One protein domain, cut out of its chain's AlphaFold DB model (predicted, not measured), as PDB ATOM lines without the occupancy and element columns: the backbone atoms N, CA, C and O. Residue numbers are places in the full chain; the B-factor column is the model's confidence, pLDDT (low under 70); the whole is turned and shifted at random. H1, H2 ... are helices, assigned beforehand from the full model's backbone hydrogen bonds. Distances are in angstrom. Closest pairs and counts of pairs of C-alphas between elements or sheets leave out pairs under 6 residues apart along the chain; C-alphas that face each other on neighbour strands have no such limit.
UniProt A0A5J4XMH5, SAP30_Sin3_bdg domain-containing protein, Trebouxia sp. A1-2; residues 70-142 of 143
ATOM      1  N   ALA A  70     154.340 130.625  91.900       51.81
ATOM      2  CA  ALA A  70     154.399 131.105  90.515       51.81
ATOM      3  C   ALA A  70     153.166 130.682  89.694       51.81
ATOM      4  O   ALA A  70     152.550 131.521  89.033       51.81
ATOM      5  N   ALA A  71     152.735 129.421  89.812       55.12
ATOM      6  CA  ALA A  71     151.607 128.878  89.048       55.12
ATOM      7  C   ALA A  71     150.266 129.579  89.356       55.12
ATOM      8  O   ALA A  71     149.501 129.890  88.442       55.12
ATOM      9  N   LYS A  72     150.002 129.917  90.630       57.38
ATOM     10  CA  LYS A  72     148.779 130.642  91.036       57.38
ATOM     11  C   LYS A  72     148.689 132.048  90.421       57.38
ATOM     12  O   LYS A  72     147.594 132.544  90.165       57.38
ATOM     13  N   ARG A  73     149.832 132.703  90.169       54.50
ATOM     14  CA  ARG A  73     149.875 134.086  89.660       54.50
ATOM     15  C   ARG A  73     149.499 134.177  88.183       54.50
ATOM     16  O   ARG A  73     148.760 135.089  87.824       54.50
ATOM     17  N   VAL A  74     149.947 133.230  87.358       58.47
ATOM     18  CA  VAL A  74     149.657 133.216  85.911       58.47
ATOM     19  C   VAL A  74     148.175 132.925  85.650       58.47
ATOM     20  O   VAL A  74     147.529 133.655  84.906       58.47
ATOM     21  N   GLN A  75     147.585 131.965  86.371       63.81
ATOM     22  CA  GLN A  75     146.171 131.599  86.195       63.81
ATOM     23  C   GLN A  75     145.197 132.747  86.507       63.81
ATOM     24  O   GLN A  75     144.147 132.867  85.882       63.81
ATOM     25  N   SER A  76     145.541 133.619  87.461       72.56
ATOM     26  CA  SER A  76     144.663 134.727  87.857       72.56
ATOM     27  C   SER A  76     144.466 135.772  86.750       72.56
ATOM     28  O   SER A  76     143.353 136.267  86.572       72.56
ATOM     29  N   ALA A  77     145.504 136.065  85.961       78.38
ATOM     30  CA  ALA A  77     145.417 137.031  84.867       78.38
ATOM     31  C   ALA A  77     144.557 136.499  83.708       78.38
ATOM     32  O   ALA A  77     143.714 137.224  83.177       78.38
ATOM     33  N   ASP A  78     144.706 135.213  83.384       83.00
ATOM     34  CA  ASP A  78     143.951 134.548  82.317       83.00
ATOM     35  C   ASP A  78     142.463 134.391  82.642       83.00
ATOM     36  O   ASP A  78     141.616 134.384  81.748       83.00
ATOM     37  N   LEU A  79     142.116 134.250  83.923       83.06
ATOM     38  CA  LEU A  79     140.721 134.195  84.356       83.06
ATOM     39  C   LEU A  79     140.071 135.580  84.331       83.06
ATOM     40  O   LEU A  79     138.942 135.718  83.861       83.06
ATOM     41  N   LEU A  80     140.786 136.612  84.788       85.06
ATOM     42  CA  LEU A  80     140.290 137.988  84.785       85.06
ATOM     43  C   LEU A  80     140.110 138.537  83.360       85.06
ATOM     44  O   LEU A  80     139.170 139.292  83.114       85.06
ATOM     45  N   SER A  81     140.956 138.138  82.404       85.31
ATOM     46  CA  SER A  81     140.896 138.633  81.020       85.31
ATOM     47  C   SER A  81     139.636 138.167  80.278       85.31
ATOM     48  O   SER A  81     139.136 138.871  79.398       85.31
ATOM     49  N   LYS A  82     139.069 137.024  80.684       89.94
ATOM     50  CA  LYS A  82     137.821 136.459  80.146       89.94
ATOM     51  C   LYS A  82     136.562 137.170  80.656       89.94
ATOM     52  O   LYS A  82     135.474 136.945  80.126       89.94
ATOM     53  N   LEU A  83     136.676 138.015  81.683       89.31
ATOM     54  CA  LEU A  83     135.532 138.716  82.258       89.31
ATOM     55  C   LEU A  83     135.098 139.903  81.387       89.31
ATOM     56  O   LEU A  83     135.907 140.667  80.856       89.31
ATOM     57  N   LYS A  84     133.778 140.086  81.278       91.75
ATOM     58  CA  LYS A  84     133.177 141.248  80.612       91.75
ATOM     59  C   LYS A  84     133.304 142.496  81.495       91.75
ATOM     60  O   LYS A  84     133.310 142.396  82.722       91.75
ATOM     61  N   VAL A  85     133.298 143.679  80.876       89.38
ATOM     62  CA  VAL A  85     133.364 144.983  81.570       89.38
ATOM     63  C   VAL A  85     132.347 145.122  82.718       89.38
ATOM     64  O   VAL A  85     132.749 145.589  83.782       89.38
ATOM     65  N   PRO A  86     131.074 144.680  82.599       90.62
ATOM     66  CA  PRO A  86     130.134 144.746  83.720       90.62
ATOM     67  C   PRO A  86     130.583 143.933  84.941       90.62
ATOM     68  O   PRO A  86     130.414 144.383  86.070       90.62
ATOM     69  N   SER A  87     131.202 142.766  84.732       91.88
ATOM     70  CA  SER A  87     131.735 141.937  85.819       91.88
ATOM     71  C   SER A  87     132.937 142.597  86.492       91.88
ATOM     72  O   SER A  87     133.031 142.579  87.716       91.88
ATOM     73  N   LEU A  88     133.817 143.228  85.706       90.81
ATOM     74  CA  LEU A  88     134.952 143.997  86.226       90.81
ATOM     75  C   LEU A  88     134.460 145.194  87.062       90.81
ATOM     76  O   LEU A  88     134.877 145.369  88.202       90.81
ATOM     77  N   LYS A  89     133.474 145.953  86.567       90.56
ATOM     78  CA  LYS A  89     132.853 147.051  87.329       90.56
ATOM     79  C   LYS A  89     132.177 146.564  88.614       90.56
ATOM     80  O   LYS A  89     132.324 147.193  89.660       90.56
ATOM     81  N   LYS A  90     131.469 145.428  88.560       91.88
ATOM     82  CA  LYS A  90     130.851 144.813  89.743       91.88
ATOM     83  C   LYS A  90     131.898 144.467  90.800       91.88
ATOM     84  O   LYS A  90     131.654 144.705  91.977       91.88
ATOM     85  N   TYR A  91     133.047 143.939  90.386       91.69
ATOM     86  CA  TYR A  91     134.153 143.660  91.295       91.69
ATOM     87  C   TYR A  91     134.646 144.932  91.992       91.69
ATOM     88  O   TYR A  91     134.740 144.943  93.217       91.69
ATOM     89  N   CYS A  92     134.890 146.014  91.243       91.00
ATOM     90  CA  CYS A  92     135.297 147.290  91.836       91.00
ATOM     91  C   CYS A  92     134.279 147.792  92.866       91.00
ATOM     92  O   CYS A  92     134.678 148.226  93.940       91.00
ATOM     93  N   ASN A  93     132.982 147.656  92.582       91.50
ATOM     94  CA  ASN A  93     131.923 148.058  93.508       91.50
ATOM     95  C   ASN A  93     131.900 147.201  94.788       91.50
ATOM     96  O   ASN A  93     131.880 147.731  95.890       91.50
ATOM     97  N   VAL A  94     131.955 145.870  94.659       92.50
ATOM     98  CA  VAL A  94     131.945 144.947  95.814       92.50
ATOM     99  C   VAL A  94     133.165 145.149  96.715       92.50
ATOM    100  O   VAL A  94     133.064 145.011  97.932       92.50
ATOM    101  N   HIS A  95     134.314 145.474  96.125       89.69
ATOM    102  CA  HIS A  95     135.569 145.666  96.844       89.69
ATOM    103  C   HIS A  95     135.895 147.137  97.145       89.69
ATOM    104  O   HIS A  95     136.998 147.412  97.612       89.69
ATOM    105  N   ASN A  96     134.959 148.068  96.914       89.50
ATOM    106  CA  ASN A  96     135.133 149.512  97.129       89.50
ATOM    107  C   ASN A  96     136.429 150.075  96.510       89.50
ATOM    108  O   ASN A  96     137.132 150.884  97.115       89.50
ATOM    109  N   ILE A  97     136.773 149.620  95.306       88.69
ATOM    110  CA  ILE A  97     137.934 150.115  94.563       88.69
ATOM    111  C   ILE A  97     137.536 151.442  93.926       88.69
ATOM    112  O   ILE A  97     136.630 151.472  93.092       88.69
ATOM    113  N   CYS A  98     138.210 152.523  94.321       81.94
ATOM    114  CA  CYS A  98     137.963 153.851  93.769       81.94
ATOM    115  C   CYS A  98     138.379 153.903  92.294       81.94
ATOM    116  O   CYS A  98     139.477 153.482  91.928       81.94
ATOM    117  N   VAL A  99     137.473 154.388  91.452       81.88
ATOM    118  CA  VAL A  99     137.643 154.537  90.004       81.88
ATOM    119  C   VAL A  99     137.407 156.020  89.729       81.88
ATOM    120  O   VAL A  99     136.301 156.423  89.379       81.88
ATOM    121  N   ASP A 100     138.423 156.836  90.020       71.75
ATOM    122  CA  ASP A 100     138.309 158.303  90.075       71.75
ATOM    123  C   ASP A 100     138.178 158.965  88.692       71.75
ATOM    124  O   ASP A 100     137.713 160.098  88.587       71.75
ATOM    125  N   GLU A 101     138.520 158.255  87.614       69.56
ATOM    126  CA  GLU A 101     138.542 158.813  86.262       69.56
ATOM    127  C   GLU A 101     137.412 158.246  85.385       69.56
ATOM    128  O   GLU A 101     137.273 157.038  85.178       69.56
ATOM    129  N   HIS A 102     136.582 159.141  84.842       66.50
ATOM    130  CA  HIS A 102     135.699 158.846  83.714       66.50
ATOM    131  C   HIS A 102     136.291 159.477  82.444       66.50
ATOM    132  O   HIS A 102     136.588 160.672  82.479       66.50
ATOM    133  N   PRO A 103     136.388 158.759  81.306       70.94
ATOM    134  CA  PRO A 103     136.034 157.356  81.068       70.94
ATOM    135  C   PRO A 103     137.221 156.392  81.263       70.94
ATOM    136  O   PRO A 103     138.187 156.439  80.509       70.94
ATOM    137  N   ILE A 104     137.099 155.449  82.202       82.00
ATOM    138  CA  ILE A 104     138.083 154.373  82.378       82.00
ATOM    139  C   ILE A 104     137.893 153.250  81.347       82.00
ATOM    140  O   ILE A 104     136.786 152.742  81.122       82.00
ATOM    141  N   THR A 105     139.002 152.855  80.729       88.50
ATOM    142  CA  THR A 105     139.089 151.780  79.739       88.50
ATOM    143  C   THR A 105     138.994 150.401  80.393       88.50
ATOM    144  O   THR A 105     139.174 150.222  81.602       88.50
ATOM    145  N   ARG A 106     138.702 149.372  79.588       89.50
ATOM    146  CA  ARG A 106     138.655 147.987  80.079       89.50
ATOM    147  C   ARG A 106     140.017 147.551  80.620       89.50
ATOM    148  O   ARG A 106     140.069 146.834  81.617       89.50
ATOM    149  N   GLU A 107     141.089 147.957  79.958       89.06
ATOM    150  CA  GLU A 107     142.469 147.618  80.294       89.06
ATOM    151  C   GLU A 107     142.874 148.225  81.644       89.06
ATOM    152  O   GLU A 107     143.454 147.534  82.481       89.06
ATOM    153  N   GLU A 108     142.498 149.478  81.906       88.31
ATOM    154  CA  GLU A 108     142.715 150.135  83.203       88.31
ATOM    155  C   GLU A 108     141.937 149.444  84.325       88.31
ATOM    156  O   GLU A 108     142.512 149.111  85.364       88.31
ATOM    157  N   LEU A 109     140.656 149.132  84.086       89.12
ATOM    158  CA  LEU A 109     139.832 148.324  84.994       89.12
ATOM    159  C   LEU A 109     140.495 146.980  85.307       89.12
ATOM    160  O   LEU A 109     140.600 146.591  86.468       89.12
ATOM    161  N   PHE A 110     140.963 146.272  84.280       90.88
ATOM    162  CA  PHE A 110     141.636 144.989  84.442       90.88
ATOM    163  C   PHE A 110     142.903 145.120  85.294       90.88
ATOM    164  O   PHE A 110     143.088 144.340  86.226       90.88
ATOM    165  N   ASN A 111     143.749 146.116  85.023       89.62
ATOM    166  CA  ASN A 111     144.999 146.320  85.754       89.62
ATOM    167  C   ASN A 111     144.762 146.688  87.225       89.62
ATOM    168  O   ASN A 111     145.438 146.152  88.108       89.62
ATOM    169  N   LEU A 112     143.775 147.544  87.506       90.00
ATOM    170  CA  LEU A 112     143.360 147.883  88.871       90.00
ATOM    171  C   LEU A 112     142.914 146.636  89.639       90.00
ATOM    172  O   LEU A 112     143.394 146.367  90.744       90.00
ATOM    173  N   ILE A 113     142.045 145.836  89.023       91.62
ATOM    174  CA  ILE A 113     141.514 144.611  89.620       91.62
ATOM    175  C   ILE A 113     142.617 143.578  89.820       91.62
ATOM    176  O   ILE A 113     142.700 142.986  90.891       91.62
ATOM    177  N   LEU A 114     143.495 143.382  88.836       90.25
ATOM    178  CA  LEU A 114     144.610 142.445  88.932       90.25
ATOM    179  C   LEU A 114     145.553 142.819  90.083       90.25
ATOM    180  O   LEU A 114     145.987 141.949  90.840       90.25
ATOM    181  N   ASN A 115     145.850 144.110  90.242       89.69
ATOM    182  CA  ASN A 115     146.685 144.605  91.333       89.69
ATOM    183  C   ASN A 115     146.022 144.405  92.697       89.69
ATOM    184  O   ASN A 115     146.686 143.964  93.636       89.69
ATOM    185  N   HIS A 116     144.723 144.684  92.804       91.38
ATOM    186  CA  HIS A 116     143.963 144.427  94.023       91.38
ATOM    187  C   HIS A 116     143.907 142.924  94.344       91.38
ATOM    188  O   HIS A 116     144.242 142.518  95.454       91.38
ATOM    189  N   TRP A 117     143.578 142.084  93.361       88.81
ATOM    190  CA  TRP A 117     143.483 140.630  93.499       88.81
ATOM    191  C   TRP A 117     144.794 140.005  93.982       88.81
ATOM    192  O   TRP A 117     144.789 139.167  94.877       88.81
ATOM    193  N   LYS A 118     145.941 140.453  93.458       86.94
ATOM    194  CA  LYS A 118     147.269 139.983  93.896       86.94
ATOM    195  C   LYS A 118     147.594 140.315  95.355       86.94
ATOM    196  O   LYS A 118     148.453 139.657  95.936       86.94
ATOM    197  N   ARG A 119     146.961 141.345  95.923       87.75
ATOM    198  CA  ARG A 119     147.154 141.781  97.315       87.75
ATOM    199  C   ARG A 119     146.168 141.127  98.282       87.75
ATOM    200  O   ARG A 119     146.358 141.236  99.488       87.75
ATOM    201  N   GLN A 120     145.132 140.462  97.773       85.81
ATOM    202  CA  GLN A 120     144.163 139.761  98.605       85.81
ATOM    203  C   GLN A 120     144.823 138.546  99.261       85.81
ATOM    204  O   GLN A 120     145.358 137.665  98.587       85.81
ATOM    205  N   VAL A 121     144.763 138.499 100.590       83.81
ATOM    206  CA  VAL A 121     145.122 137.311 101.363       83.81
ATOM    207  C   VAL A 121     143.855 136.495 101.541       83.81
ATOM    208  O   VAL A 121     142.866 136.974 102.092       83.81
ATOM    209  N   VAL A 122     143.884 135.266 101.041       85.81
ATOM    210  CA  VAL A 122     142.733 134.373 101.041       85.81
ATOM    211  C   VAL A 122     143.016 133.199 101.970       85.81
ATOM    212  O   VAL A 122     144.046 132.542 101.841       85.81
ATOM    213  N   ASP A 123     142.102 132.938 102.907       90.06
ATOM    214  CA  ASP A 123     142.099 131.704 103.695       90.06
ATOM    215  C   ASP A 123     141.316 130.631 102.931       90.06
ATOM    216  O   ASP A 123     140.080 130.647 102.894       90.06
ATOM    217  N   ASP A 124     142.052 129.692 102.335       86.31
ATOM    218  CA  ASP A 124     141.514 128.601 101.521       86.31
ATOM    219  C   ASP A 124     140.412 127.816 102.261       86.31
ATOM    220  O   ASP A 124     139.382 127.483 101.669       86.31
ATOM    221  N   LYS A 125     140.550 127.581 103.577       90.56
ATOM    222  CA  LYS A 125     139.546 126.833 104.359       90.56
ATOM    223  C   LYS A 125     138.258 127.625 104.533       90.56
ATOM    224  O   LYS A 125     137.170 127.047 104.540       90.56
ATOM    225  N   GLN A 126     138.362 128.934 104.740       90.81
ATOM    226  CA  GLN A 126     137.181 129.788 104.859       90.81
ATOM    227  C   GLN A 126     136.495 129.982 103.510       90.81
ATOM    228  O   GLN A 126     135.266 129.961 103.448       90.81
ATOM    229  N   VAL A 127     137.266 130.114 102.429       90.94
ATOM    230  CA  VAL A 127     136.708 130.223 101.080       90.94
ATOM    231  C   VAL A 127     135.956 128.965 100.690       90.94
ATOM    232  O   VAL A 127     134.805 129.072 100.275       90.94
ATOM    233  N   LEU A 128     136.546 127.784 100.880       92.81
ATOM    234  CA  LEU A 128     135.882 126.524 100.545       92.81
ATOM    235  C   LEU A 128     134.597 126.320 101.355       92.81
ATOM    236  O   LEU A 128     133.572 125.953 100.782       92.81
ATOM    237  N   ARG A 129     134.611 126.633 102.660       93.25
ATOM    238  CA  ARG A 129     133.409 126.561 103.508       93.25
ATOM    239  C   ARG A 129     132.303 127.494 103.023       93.25
ATOM    240  O   ARG A 129     131.175 127.050 102.829       93.25
ATOM    241  N   LYS A 130     132.622 128.771 102.784       93.44
ATOM    242  CA  LYS A 130     131.646 129.754 102.284       93.44
ATOM    243  C   LYS A 130     131.111 129.374 100.907       93.44
ATOM    244  O   LYS A 130     129.918 129.524 100.651       93.44
ATOM    245  N   PHE A 131     131.977 128.872 100.033       92.75
ATOM    246  CA  PHE A 131     131.602 128.442  98.694       92.75
ATOM    247  C   PHE A 131     130.629 127.258  98.730       92.75
ATOM    248  O   PHE A 131     129.555 127.350  98.141       92.75
ATOM    249  N   ALA A 132     130.953 126.196  99.475       92.94
ATOM    250  CA  ALA A 132     130.085 125.028  99.622       92.94
ATOM    251  C   ALA A 132     128.718 125.401 100.215       92.94
ATOM    252  O   ALA A 132     127.687 125.031  99.659       92.94
ATOM    253  N   HIS A 133     128.711 126.213 101.275       94.62
ATOM    254  CA  HIS A 133     127.482 126.700 101.899       94.62
ATOM    255  C   HIS A 133     126.607 127.499 100.920       94.62
ATOM    256  O   HIS A 133     125.409 127.264 100.816       94.62
ATOM    257  N   THR A 134     127.207 128.410 100.146       94.00
ATOM    258  CA  THR A 134     126.471 129.219  99.158       94.00
ATOM    259  C   THR A 134     125.883 128.359  98.035       94.00
ATOM    260  O   THR A 134     124.789 128.640  97.549       94.00
ATOM    261  N   LEU A 135     126.599 127.316  97.598       93.25
ATOM    262  CA  LEU A 135     126.088 126.388  96.588       93.25
ATOM    263  C   LEU A 135     124.922 125.549  97.109       93.25
ATOM    264  O   LEU A 135     124.000 125.286  96.342       93.25
ATOM    265  N   GLN A 136     124.968 125.135  98.375       91.81
ATOM    266  CA  GLN A 136     123.892 124.368  98.991       91.81
ATOM    267  C   GLN A 136     122.612 125.204  99.113       91.81
ATOM    268  O   GLN A 136     121.579 124.780  98.607       91.81
ATOM    269  N   GLN A 137     122.704 126.421  99.658       90.44
ATOM    270  CA  GLN A 137     121.546 127.317  99.795       90.44
ATOM    271  C   GLN A 137     120.844 127.574  98.457       90.44
ATOM    272  O   GLN A 137     119.628 127.487  98.358       90.44
ATOM    273  N   ARG A 138     121.610 127.798  97.382       88.69
ATOM    274  CA  ARG A 138     121.025 128.012  96.051       88.69
ATOM    275  C   ARG A 138     120.289 126.806  95.475       88.69
ATOM    276  O   ARG A 138     119.511 127.003  94.550       88.69
ATOM    277  N   ARG A 139     120.602 125.584  95.915       85.88
ATOM    278  CA  ARG A 139     119.856 124.387  95.496       85.88
ATOM    279  C   ARG A 139     118.534 124.301  96.240       85.88
ATOM    280  O   ARG A 139     117.525 124.060  95.601       85.88
ATOM    281  N   GLU A 140     118.560 124.566  97.542       84.25
ATOM    282  CA  GLU A 140     117.366 124.583  98.394       84.25
ATOM    283  C   GLU A 140     116.377 125.679  97.955       84.25
ATOM    284  O   GLU A 140     115.180 125.441  97.939       84.25
ATOM    285  N   ASP A 141     116.860 126.843  97.496       80.38
ATOM    286  CA  ASP A 141     116.008 127.924  96.964       80.38
ATOM    287  C   ASP A 141     115.355 127.608  95.593       80.38
ATOM    288  O   ASP A 141     114.558 128.407  95.093       80.38
ATOM    289  N   GLN A 142     115.747 126.513  94.925       72.00
ATOM    290  CA  GLN A 142     115.243 126.114  93.599       72.00
ATOM    291  C   GLN A 142     114.304 124.897  93.625       72.00
ATOM    292  O   GLN A 142     113.757 124.558  92.572       72.00
TER     293      GLN A 142
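This is residues 70 to 142 of the 143 residues of the protein "SAP30_Sin3_bdg domain-containing protein" of Trebouxia sp. A1-2 (UniProt A0A5J4XMH5). H1 and H2 pack on H3 in a small body, and residues 119 to 142, with H4, stick out from it as a free arm. The printed part has 73 residues, with four named helices in the order H1 H2 H3 H4, and is all helix. It is loose, radius of gyration of the C-alphas 14.7 A, spanning 41 by 33 by 21 A.

H1, residues 70 to 81, touches H3, residues 106 to 119, opposite ways at a shallow tilt of 32 degrees, only just short of steep; the closest C-alphas, Ala 77 and Leu 114, are 6.8 A apart. H2, residues 85 to 94, touches H3 the same way at a steep tilt of 40 degrees; the closest C-alphas, Val 85 and Arg 106, are 6.3 A apart. H4, residues 124 to 140, touches no helix. Every O i to N i+4 pair is within hydrogen-bond range in H2, H3 and H4; in H1 3 of 8 are, beside 4 of 9 O i to N i+3 pairs.

H1 begins at C-alpha 70 (154.399, 131.105, 90.515) and spans 18.1 A, H2 14.3 A, H3 20.2 A; H4 spans 24.7 A to C-alpha 140 (117.366, 124.583, 98.394).

The C-alphas farthest apart, Glu 101 and Glu 140, are 42.0 A apart. The printed part has no cut; the link H2 to H3 is long. Residues 70 to 75 and 101 to 102 have pLDDT under 70.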